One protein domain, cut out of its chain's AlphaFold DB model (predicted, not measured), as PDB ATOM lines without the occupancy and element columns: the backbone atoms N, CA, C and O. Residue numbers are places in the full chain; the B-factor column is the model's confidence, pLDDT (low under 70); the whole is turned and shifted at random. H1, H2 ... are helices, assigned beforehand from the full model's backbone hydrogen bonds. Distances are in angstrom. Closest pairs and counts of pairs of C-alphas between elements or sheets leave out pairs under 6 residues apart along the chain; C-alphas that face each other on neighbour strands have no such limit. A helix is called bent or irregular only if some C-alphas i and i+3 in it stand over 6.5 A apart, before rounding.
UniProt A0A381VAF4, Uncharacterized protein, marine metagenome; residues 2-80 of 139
ATOM      1  N   THR A   2      -0.156  28.806 -50.498       64.81
ATOM      2  CA  THR A   2      -0.594  28.491 -51.884       64.81
ATOM      3  C   THR A   2      -0.261  29.561 -52.935       64.81
ATOM      4  O   THR A   2       0.019  29.198 -54.069       64.81
ATOM      5  N   LEU A   3      -0.241  30.860 -52.584       77.12
ATOM      6  CA  LEU A   3       0.011  31.949 -53.553       77.12
ATOM      7  C   LEU A   3       1.495  32.351 -53.674       77.12
ATOM      8  O   LEU A   3       2.047  32.352 -54.766       77.12
ATOM      9  N   TYR A   4       2.153  32.680 -52.553       86.12
ATOM     10  CA  TYR A   4       3.553  33.150 -52.541       86.12
ATOM     11  C   TYR A   4       4.575  32.082 -52.129       86.12
ATOM     12  O   TYR A   4       5.759  32.375 -52.037       86.12
ATOM     13  N   ASN A   5       4.121  30.862 -51.823       83.75
ATOM     14  CA  ASN A   5       4.958  29.761 -51.326       83.75
ATOM     15  C   ASN A   5       5.858  30.106 -50.111       83.75
ATOM     16  O   ASN A   5       6.916  29.517 -49.917       83.75
ATOM     17  N   ILE A   6       5.432  31.063 -49.281       90.06
ATOM     18  CA  ILE A   6       6.102  31.411 -48.021       90.06
ATOM     19  C   ILE A   6       5.425  30.662 -46.869       90.06
ATOM     20  O   ILE A   6       4.184  30.646 -46.784       90.06
ATOM     21  N   ASP A   7       6.240  30.055 -46.008       89.06
ATOM     22  CA  ASP A   7       5.831  29.571 -44.692       89.06
ATOM     23  C   ASP A   7       5.827  30.739 -43.700       89.06
ATOM     24  O   ASP A   7       6.810  31.465 -43.559       89.06
ATOM     25  N   ILE A   8       4.687  30.935 -43.051       90.81
ATOM     26  CA  ILE A   8       4.447  32.020 -42.095       90.81
ATOM     27  C   ILE A   8       4.299  31.498 -40.658       90.81
ATOM     28  O   ILE A   8       4.013  32.283 -39.760       90.81
ATOM     29  N   GLY A   9       4.451  30.188 -40.430       93.94
ATOM     30  CA  GLY A   9       4.360  29.564 -39.106       93.94
ATOM     31  C   GLY A   9       2.954  29.533 -38.491       93.94
ATOM     32  O   GLY A   9       2.813  29.241 -37.306       93.94
ATOM     33  N   ILE A  10       1.906  29.837 -39.268       93.62
ATOM     34  CA  ILE A  10       0.510  29.848 -38.806       93.62
ATOM     35  C   ILE A  10      -0.171  28.528 -39.173       93.62
ATOM     36  O   ILE A  10      -0.206  28.150 -40.342       93.62
ATOM     37  N   LYS A  11      -0.783  27.877 -38.180       95.62
ATOM     38  CA  LYS A  11      -1.661  26.709 -38.356       95.62
ATOM     39  C   LYS A  11      -3.036  27.146 -38.862       95.62
ATOM     40  O   LYS A  11      -3.926  27.452 -38.065       95.62
ATOM     41  N   THR A  12      -3.195  27.273 -40.178       95.00
ATOM     42  CA  THR A  12      -4.412  27.847 -40.777       95.00
ATOM     43  C   THR A  12      -5.662  27.017 -40.498       95.00
ATOM     44  O   THR A  12      -6.745  27.579 -40.366       95.00
ATOM     45  N   GLU A  13      -5.525  25.709 -40.307       96.69
ATOM     46  CA  GLU A  13      -6.614  24.795 -39.962       96.69
ATOM     47  C   GLU A  13      -7.276  25.107 -38.607       96.69
ATOM     48  O   GLU A  13      -8.369  24.628 -38.331       96.69
ATOM     49  N   GLN A  14      -6.640  25.931 -37.767       97.88
ATOM     50  CA  GLN A  14      -7.180  26.374 -36.478       97.88
ATOM     51  C   GLN A  14      -7.931  27.711 -36.561       97.88
ATOM     52  O   GLN A  14      -8.469  28.158 -35.552       97.88
ATOM     53  N   LEU A  15      -7.991  28.368 -37.727       97.31
ATOM     54  CA  LEU A  15      -8.571  29.712 -37.848       97.31
ATOM     55  C   LEU A  15     -10.062  29.752 -37.496       97.31
ATOM     56  O   LEU A  15     -10.465  30.613 -36.716       97.31
ATOM     57  N   LYS A  16     -10.871  28.837 -38.042       97.69
ATOM     58  CA  LYS A  16     -12.302  28.745 -37.714       97.69
ATOM     59  C   LYS A  16     -12.540  28.353 -36.243       97.69
ATOM     60  O   LYS A  16     -13.168  29.156 -35.555       97.69
ATOM     61  N   PRO A  17     -11.967  27.253 -35.706       97.94
ATOM     62  CA  PRO A  17     -12.114  26.911 -34.286       97.94
ATOM     63  C   PRO A  17     -11.687  28.030 -33.324       97.94
ATOM     64  O   PRO A  17     -12.358  28.290 -32.328       97.94
ATOM     65  N   LEU A  18     -10.584  28.725 -33.625       98.00
ATOM     66  CA  LEU A  18     -10.111  29.853 -32.825       98.00
ATOM     67  C   LEU A  18     -11.095  31.028 -32.867       98.00
ATOM     68  O   LEU A  18     -11.375  31.623 -31.828       98.00
ATOM     69  N   ALA A  19     -11.611  31.373 -34.049       97.81
ATOM     70  CA  ALA A  19     -12.592  32.446 -34.188       97.81
ATOM     71  C   ALA A  19     -13.887  32.137 -33.425       97.81
ATOM     72  O   ALA A  19     -14.406  33.029 -32.755       97.81
ATOM     73  N   ASP A  20     -14.354  30.888 -33.470       97.62
ATOM     74  CA  ASP A  20     -15.546  30.439 -32.745       97.62
ATOM     75  C   ASP A  20     -15.343  30.515 -31.230       97.62
ATOM     76  O   ASP A  20     -16.166  31.101 -30.531       97.62
ATOM     77  N   MET A  21     -14.199  30.035 -30.730       98.38
ATOM     78  CA  MET A  21     -13.845  30.132 -29.310       98.38
ATOM     79  C   MET A  21     -13.792  31.592 -28.835       98.38
ATOM     80  O   MET A  21     -14.294  31.931 -27.764       98.38
ATOM     81  N   VAL A  22     -13.182  32.486 -29.620       98.31
ATOM     82  CA  VAL A  22     -13.117  33.914 -29.276       98.31
ATOM     83  C   VAL A  22     -14.510  34.539 -29.287       98.31
ATOM     84  O   VAL A  22     -14.824  35.309 -28.380       98.31
ATOM     85  N   ALA A  23     -15.349  34.224 -30.277       97.75
ATOM     86  CA  ALA A  23     -16.726  34.709 -30.356       97.75
ATOM     87  C   ALA A  23     -17.555  34.257 -29.145       97.75
ATOM     88  O   ALA A  23     -18.238  35.082 -28.539       97.75
ATOM     89  N   GLU A  24     -17.422  32.992 -28.737       98.00
ATOM     90  CA  GLU A  24     -18.083  32.427 -27.557       98.00
ATOM     91  C   GLU A  24     -17.666  33.145 -26.266       98.00
ATOM     92  O   GLU A  24     -18.519  33.593 -25.501       98.00
ATOM     93  N   ILE A  25     -16.361  33.321 -26.040       98.50
ATOM     94  CA  ILE A  25     -15.834  33.936 -24.811       98.50
ATOM     95  C   ILE A  25     -16.143  35.437 -24.749       98.50
ATOM     96  O   ILE A  25     -16.449  35.972 -23.684       98.50
ATOM     97  N   SER A  26     -16.018  36.140 -25.874       98.00
ATOM     98  CA  SER A  26     -16.169  37.601 -25.922       98.00
ATOM     99  C   SER A  26     -17.611  38.071 -26.115       98.00
ATOM    100  O   SER A  26     -17.893  39.250 -25.905       98.00
ATOM    101  N   GLY A  27     -18.512  37.189 -26.555       97.50
ATOM    102  CA  GLY A  27     -19.855  37.554 -27.008       97.50
ATOM    103  C   GLY A  27     -19.873  38.311 -28.343       97.50
ATOM    104  O   GLY A  27     -20.900  38.886 -28.712       97.50
ATOM    105  N   ALA A  28     -18.751  38.359 -29.068       96.81
ATOM    106  CA  ALA A  28     -18.681  39.014 -30.367       96.81
ATOM    107  C   ALA A  28     -19.483  38.239 -31.422       96.81
ATOM    108  O   ALA A  28     -19.360  37.024 -31.557       96.81
ATOM    109  N   ILE A  29     -20.261  38.959 -32.231       96.19
ATOM    110  CA  ILE A  29     -21.028  38.369 -33.331       96.19
ATOM    111  C   ILE A  29     -20.165  38.356 -34.594       96.19
ATOM    112  O   ILE A  29     -19.805  39.411 -35.123       96.19
ATOM    113  N   VAL A  30     -19.867  37.163 -35.112       96.31
ATOM    114  CA  VAL A  30     -19.195  36.987 -36.406       96.31
ATOM    115  C   VAL A  30     -20.249  36.976 -37.520       96.31
ATOM    116  O   VAL A  30     -21.164  36.153 -37.487       96.31
ATOM    117  N   PRO A  31     -20.159  37.861 -38.532       96.94
ATOM    118  CA  PRO A  31     -21.061  37.805 -39.676       96.94
ATOM    119  C   PRO A  31     -20.974  36.455 -40.389       96.94
ATOM    120  O   PRO A  31     -19.884  35.955 -40.659       96.94
ATOM    121  N   ARG A  32     -22.121  35.889 -40.772       95.25
ATOM    122  CA  ARG A  32     -22.185  34.561 -41.411       95.25
ATOM    123  C   ARG A  32     -21.421  34.484 -42.741       95.25
ATOM    124  O   ARG A  32     -20.943  33.421 -43.111       95.25
ATOM    125  N   ASN A  33     -21.250  35.616 -43.425       94.88
ATOM    126  CA  ASN A  33     -20.482  35.754 -44.667       94.88
ATOM    127  C   ASN A  33     -19.043  36.266 -44.451       94.88
ATOM    128  O   ASN A  33     -18.379  36.664 -45.411       94.88
ATOM    129  N   ARG A  34     -18.558  36.324 -43.203       97.00
ATOM    130  CA  ARG A  34     -17.199  36.779 -42.890       97.00
ATOM    131  C   ARG A  34     -16.190  35.887 -43.623       97.00
ATOM    132  O   ARG A  34     -16.274  34.675 -43.455       97.00
ATOM    133  N   PRO A  35     -15.208  36.439 -44.363       95.75
ATOM    134  CA  PRO A  35     -14.193  35.629 -45.030       95.75
ATOM    135  C   PRO A  35     -13.483  34.682 -44.063       95.75
ATOM    136  O   PRO A  35     -13.225  35.050 -42.915       95.75
ATOM    137  N   ILE A  36     -13.135  33.492 -44.553       95.56
ATOM    138  CA  ILE A  36     -12.489  32.394 -43.819       95.56
ATOM    139  C   ILE A  36     -13.377  31.743 -42.746       95.56
ATOM    140  O   ILE A  36     -13.515  30.526 -42.746       95.56
ATOM    141  N   VAL A  37     -13.999  32.518 -41.857       97.19
ATOM    142  CA  VAL A  37     -14.583  32.001 -40.601       97.19
ATOM    143  C   VAL A  37     -16.112  32.061 -40.519       97.19
ATOM    144  O   VAL A  37     -16.686  31.576 -39.549       97.19
ATOM    145  N   GLY A  38     -16.790  32.653 -41.503       97.19
ATOM    146  CA  GLY A  38     -18.249  32.744 -41.522       97.19
ATOM    147  C   GLY A  38     -18.931  31.388 -41.742       97.19
ATOM    148  O   GLY A  38     -18.458  30.575 -42.535       97.19
ATOM    149  N   ASP A  39     -20.058  31.170 -41.061       95.44
ATOM    150  CA  ASP A  39     -20.807  29.898 -41.065       95.44
ATOM    151  C   ASP A  39     -21.523  29.576 -42.382       95.44
ATOM    152  O   ASP A  39     -21.972  28.448 -42.586       95.44
ATOM    153  N   ASP A  40     -21.685  30.560 -43.267       95.19
ATOM    154  CA  ASP A  40     -22.416  30.393 -44.527       95.19
ATOM    155  C   ASP A  40     -21.510  30.383 -45.758       95.19
ATOM    156  O   ASP A  40     -22.006  30.241 -46.871       95.19
ATOM    157  N   LEU A  41     -20.191  30.517 -45.593       93.88
ATOM    158  CA  LEU A  41     -19.263  30.638 -46.725       93.88
ATOM    159  C   LEU A  41     -19.330  29.468 -47.709       93.88
ATOM    160  O   LEU A  41     -19.119  29.660 -48.904       93.88
ATOM    161  N   PHE A  42     -19.590  28.269 -47.195       95.00
ATOM    162  CA  PHE A  42     -19.590  27.032 -47.969       95.00
ATOM    163  C   PHE A  42     -20.999  26.457 -48.162       95.00
ATOM    164  O   PHE A  42     -21.148  25.327 -48.617       95.00
ATOM    165  N   LYS A  43     -22.039  27.245 -47.867       95.75
ATOM    166  CA  LYS A  43     -23.430  26.898 -48.171       95.75
ATOM    167  C   LYS A  43     -23.782  27.395 -49.562       95.75
ATOM    168  O   LYS A  43     -23.766  28.597 -49.827       95.75
ATOM    169  N   ILE A  44     -24.115  26.470 -50.452       96.00
ATOM    170  CA  ILE A  44     -24.351  26.757 -51.865       96.00
ATOM    171  C   ILE A  44     -25.838  26.602 -52.174       96.00
ATOM    172  O   ILE A  44     -26.353  25.500 -52.338       96.00
ATOM    173  N   GLU A  45     -26.536  27.735 -52.233       96.56
ATOM    174  CA  GLU A  45     -27.967  27.776 -52.558       96.56
ATOM    175  C   GLU A  45     -28.215  27.870 -54.068       96.56
ATOM    176  O   GLU A  45     -29.113  27.215 -54.588       96.56
ATOM    177  N   SER A  46     -27.420  28.687 -54.772       96.25
ATOM    178  CA  SER A  46     -27.609  28.991 -56.195       96.25
ATOM    179  C   SER A  46     -27.608  27.724 -57.044       96.25
ATOM    180  O   SER A  46     -26.613  26.997 -57.053       96.25
ATOM    181  N   GLY A  47     -28.686  27.508 -57.803       96.56
ATOM    182  CA  GLY A  47     -28.887  26.296 -58.599       96.56
ATOM    183  C   GLY A  47     -27.693  25.893 -59.464       96.56
ATOM    184  O   GLY A  47     -27.234  24.765 -59.373       96.56
ATOM    185  N   ILE A  48     -27.136  26.827 -60.242       96.19
ATOM    186  CA  ILE A  48     -26.006  26.539 -61.148       96.19
ATOM    187  C   ILE A  48     -24.780  26.048 -60.367       96.19
ATOM    188  O   ILE A  48     -24.117  25.097 -60.772       96.19
ATOM    189  N   ILE A  49     -24.484  26.690 -59.237       96.06
ATOM    190  CA  ILE A  49     -23.295  26.378 -58.440       96.06
ATOM    191  C   ILE A  49     -23.510  25.088 -57.640       96.06
ATOM    192  O   ILE A  49     -22.577  24.307 -57.485       96.06
ATOM    193  N   ALA A  50     -24.736  24.824 -57.182       96.62
ATOM    194  CA  ALA A  50     -25.092  23.561 -56.546       96.62
ATOM    195  C   ALA A  50     -24.958  22.385 -57.528       96.62
ATOM    196  O   ALA A  50     -24.363  21.374 -57.171       96.62
ATOM    197  N   THR A  51     -25.405  22.536 -58.782       96.88
ATOM    198  CA  THR A  51     -25.164  21.543 -59.844       96.88
ATOM    199  C   THR A  51     -23.671  21.253 -60.006       96.88
ATOM    200  O   THR A  51     -23.267  20.094 -60.066       96.88
ATOM    201  N   TRP A  52     -22.826  22.290 -60.044       96.81
ATOM    202  CA  TRP A  52     -21.376  22.103 -60.147       96.81
ATOM    203  C   TRP A  52     -20.815  21.385 -58.921       96.81
ATOM    204  O   TRP A  52     -20.058  20.436 -59.077       96.81
ATOM    205  N   LEU A  53     -21.234  21.769 -57.712       95.81
ATOM    206  CA  LEU A  53     -20.820  21.102 -56.475       95.81
ATOM    207  C   LEU A  53     -21.116  19.598 -56.515       95.81
ATOM    208  O   LEU A  53     -20.239  18.794 -56.197       95.81
ATOM    209  N   LEU A  54     -22.331  19.228 -56.922       94.62
ATOM    210  CA  LEU A  54     -22.774  17.835 -56.986       94.62
ATOM    211  C   LEU A  54     -22.011  17.033 -58.052       94.62
ATOM    212  O   LEU A  54     -21.684  15.874 -57.813       94.62
ATOM    213  N   ASN A  55     -21.672  17.652 -59.188       95.62
ATOM    214  CA  ASN A  55     -20.952  16.995 -60.283       95.62
ATOM    215  C   ASN A  55     -19.441  16.875 -60.034       95.62
ATOM    216  O   ASN A  55     -18.851  15.836 -60.319       95.62
ATOM    217  N   CYS A  56     -18.804  17.926 -59.510       94.44
ATOM    218  CA  CYS A  56     -17.364  17.954 -59.235       94.44
ATOM    219  C   CYS A  56     -16.993  17.054 -58.043       94.44
ATOM    220  O   CYS A  56     -15.879  16.523 -57.968       94.44
ATOM    221  N   GLY A  57     -17.914  16.895 -57.086       90.25
ATOM    222  CA  GLY A  57     -17.692  16.116 -55.875       90.25
ATOM    223  C   GLY A  57     -16.493  16.607 -55.053       90.25
ATOM    224  O   GLY A  57     -16.006  17.732 -55.184       90.25
ATOM    225  N   LYS A  58     -15.988  15.744 -54.164       89.00
ATOM    226  CA  LYS A  58     -14.881  16.101 -53.258       89.00
ATOM    227  C   LYS A  58     -13.524  16.185 -53.962       89.00
ATOM    228  O   LYS A  58     -12.630  16.901 -53.492       89.00
ATOM    229  N   GLU A  59     -13.346  15.457 -55.061       90.81
ATOM    230  CA  GLU A  59     -12.085  15.419 -55.806       90.81
ATOM    231  C   GLU A  59     -11.822  16.755 -56.506       90.81
ATOM    232  O   GLU A  59     -10.766  17.349 -56.283       90.81
ATOM    233  N   HIS A  60     -12.826  17.286 -57.211       93.81
ATOM    234  CA  HIS A  60     -12.751  18.533 -57.981       93.81
ATOM    235  C   HIS A  60     -13.396  19.731 -57.269       93.81
ATOM    236  O   HIS A  60     -13.741  20.731 -57.890       93.81
ATOM    237  N   GLN A  61     -13.528  19.668 -55.941       90.31
ATOM    238  CA  GLN A  61     -14.165  20.697 -55.106       90.31
ATOM    239  C   GLN A  61     -13.624  22.121 -55.368       90.31
ATOM    240  O   GLN A  61     -14.352  23.103 -55.216       90.31
ATOM    241  N   THR A  62     -12.361  22.246 -55.796       93.31
ATOM    242  CA  THR A  62     -11.731  23.540 -56.096       93.31
ATOM    243  C   THR A  62     -12.188  24.205 -57.400       93.31
ATOM    244  O   THR A  62     -11.809  25.340 -57.668       93.31
ATOM    245  N   GLU A  63     -12.995  23.527 -58.216       94.19
ATOM    246  CA  GLU A  63     -13.684  24.136 -59.365       94.19
ATOM    247  C   GLU A  63     -14.853  25.027 -58.920       94.19
ATOM    248  O   GLU A  63     -15.264  25.931 -59.645       94.19
ATOM    249  N   VAL A  64     -15.363  24.798 -57.705       94.12
ATOM    250  CA  VAL A  64     -16.525  25.495 -57.138       94.12
ATOM    251  C   VAL A  64     -16.114  26.486 -56.052       94.12
ATOM    252  O   VAL A  64     -16.671  27.579 -55.960       94.12
ATOM    253  N   VAL A  65     -15.123  26.130 -55.231       92.88
ATOM    254  CA  VAL A  65     -14.598  26.982 -54.152       92.88
ATOM    255  C   VAL A  65     -13.090  27.194 -54.314       92.88
ATOM    256  O   VAL A  65     -12.388  26.294 -54.749       92.88
ATOM    257  N   PRO A  66     -12.526  28.356 -53.951       90.81
ATOM    258  CA  PRO A  66     -11.144  28.699 -54.313       90.81
ATOM    259  C   PRO A  66     -10.062  27.841 -53.632       90.81
ATOM    260  O   PRO A  66      -8.904  27.856 -54.045       90.81
ATOM    261  N   PHE A  67     -10.405  27.129 -52.558       92.44
ATOM    262  CA  PHE A  67      -9.520  26.227 -51.825       92.44
ATOM    263  C   PHE A  67     -10.350  25.224 -51.017       92.44
ATOM    264  O   PHE A  67     -11.530  25.451 -50.754       92.44
ATOM    265  N   ARG A  68      -9.720  24.127 -50.579       92.75
ATOM    266  CA  ARG A  68     -10.369  23.145 -49.698       92.75
ATOM    267  C   ARG A  68     -10.700  23.782 -48.340       92.75
ATOM    268  O   ARG A  68      -9.770  24.285 -47.704       92.75
ATOM    269  N   PRO A  69     -11.950  23.723 -47.847       94.62
ATOM    270  CA  PRO A  69     -12.336  24.358 -46.578       94.62
ATOM    271  C   PRO A  69     -11.526  23.884 -45.365       94.62
ATOM    272  O   PRO A  69     -11.227  24.668 -44.462       94.62
ATOM    273  N   SER A  70     -11.067  22.630 -45.389       94.44
ATOM    274  CA  SER A  70     -10.205  22.055 -44.353       94.44
ATOM    275  C   SER A  70      -8.899  22.830 -44.141       94.44
ATOM    276  O   SER A  70      -8.343  22.789 -43.048       94.44
ATOM    277  N   LEU A  71      -8.419  23.575 -45.148       93.88
ATOM    278  CA  LEU A  71      -7.241  24.444 -45.035       93.88
ATOM    279  C   LEU A  71      -7.404  25.504 -43.937       93.88
ATOM    280  O   LEU A  71      -6.410  25.968 -43.386       93.88
ATOM    281  N   VAL A  72      -8.644  25.897 -43.639       95.94
ATOM    282  CA  VAL A  72      -8.972  26.960 -42.682       95.94
ATOM    283  C   VAL A  72      -9.826  26.480 -41.503       95.94
ATOM    284  O   VAL A  72     -10.339  27.295 -40.735       95.94
ATOM    285  N   GLY A  73      -9.982  25.161 -41.356       96.62
ATOM    286  CA  GLY A  73     -10.782  24.553 -40.289       96.62
ATOM    287  C   GLY A  73     -12.292  24.590 -40.530       96.62
ATOM    288  O   GLY A  73     -13.055  24.508 -39.575       96.62
ATOM    289  N   GLN A  74     -12.726  24.754 -41.780       96.88
ATOM    290  CA  GLN A  74     -14.138  24.800 -42.159       96.88
ATOM    291  C   GLN A  74     -14.640  23.445 -42.670       96.88
ATOM    292  O   GLN A  74     -13.858  22.626 -43.164       96.88
ATOM    293  N   SER A  75     -15.954  23.241 -42.578       94.69
ATOM    294  CA  SER A  75     -16.646  22.077 -43.142       94.69
ATOM    295  C   SER A  75     -16.634  22.089 -44.672       94.69
ATOM    296  O   SER A  75     -16.518  23.144 -45.297       94.69
ATOM    297  N   ASP A  76     -16.768  20.903 -45.275       94.81
ATOM    298  CA  ASP A  76     -16.928  20.764 -46.726       94.81
ATOM    299  C   ASP A  76     -18.164  21.552 -47.217       94.81
ATOM    300  O   ASP A  76     -19.134  21.688 -46.466       94.81
ATOM    301  N   PRO A  77     -18.164  22.073 -48.461       95.62
ATOM    302  CA  PRO A  77     -19.303  22.790 -48.994       95.62
ATOM    303  C   PRO A  77     -20.498  21.872 -49.169       95.62
ATOM    304  O   PRO A  77     -20.365  20.716 -49.575       95.62
ATOM    305  N   GLU A  78     -21.667  22.424 -48.891       95.00
ATOM    306  CA  GLU A  78     -22.935  21.718 -48.925       95.00
ATOM    307  C   GLU A  78     -23.932  22.462 -49.810       95.00
ATOM    308  O   GLU A  78     -24.001  23.697 -49.815       95.00
ATOM    309  N   ALA A  79     -24.719  21.700 -50.567       96.69
ATOM    310  CA  ALA A  79     -25.885  22.248 -51.233       96.69
ATOM    311  C   ALA A  79     -26.951  22.535 -50.170       96.69
ATOM    312  O   ALA A  79     -27.308  21.660 -49.384       96.69
ATOM    313  N   VAL A  80     -27.475  23.757 -50.158       97.69
ATOM    314  CA  VAL A  80     -28.581  24.161 -49.280       97.69
ATOM    315  C   VAL A  80     -29.812  24.505 -50.107       97.69
ATOM    316  O   VAL A  80     -29.724  24.677 -51.329       97.69
TER     317      VAL A  80
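What this domain is: This is residues 2 to 80 of the 139 residues of an uncharacterized protein of marine metagenome (UniProt A0A381VAF4). Little regular structure is seen: a flat body, largely of loops, has helix H1 at one end and H2 at the other, with the single-turn H3 between them beside the start of H1. Residues 3 to 10 stick out as a free arm. The printed part has 79 residues, 29 of them in three named helices, H1, H2, H3 in chain order; it is all helix, with no named strand. It is only just loose, close to compact, with radius of gyration of the C-alphas 14.1 A and spans of 39 by 32 by 16 A.

How they stand to each other: H1, residues 12 to 26, touches H3, residues 69 to 72, with residues 12 to 16 alone; the closest C-alphas, of Glu 13 and Val 72, are 4.2 A apart. H2, residues 47 to 56, is apart from both. Residues 43 to 44 pair with residues 78 to 79, parallel. Every O i to N i+4 pair is within hydrogen-bond range in H2, and 9 of 11 in H1; H3 is too short for one.

Where its parts are: H1 begins at C-alpha 12 (-4.412, 27.847, -40.777) and is 21.3 A long; it is irregular, C-alphas 13 and 16 being 7.3 A apart. H2 is 14.2 A long. H3 ends at C-alpha 72 (-8.972, 26.960, -42.682).

The domain as a whole: The C-alphas farthest apart, of Ser 26 and Asn 55, are 40.4 A apart. The printed part has no cut. Both links are long, with 20 and 12 residues. Residue 2 alone has pLDDT under 70.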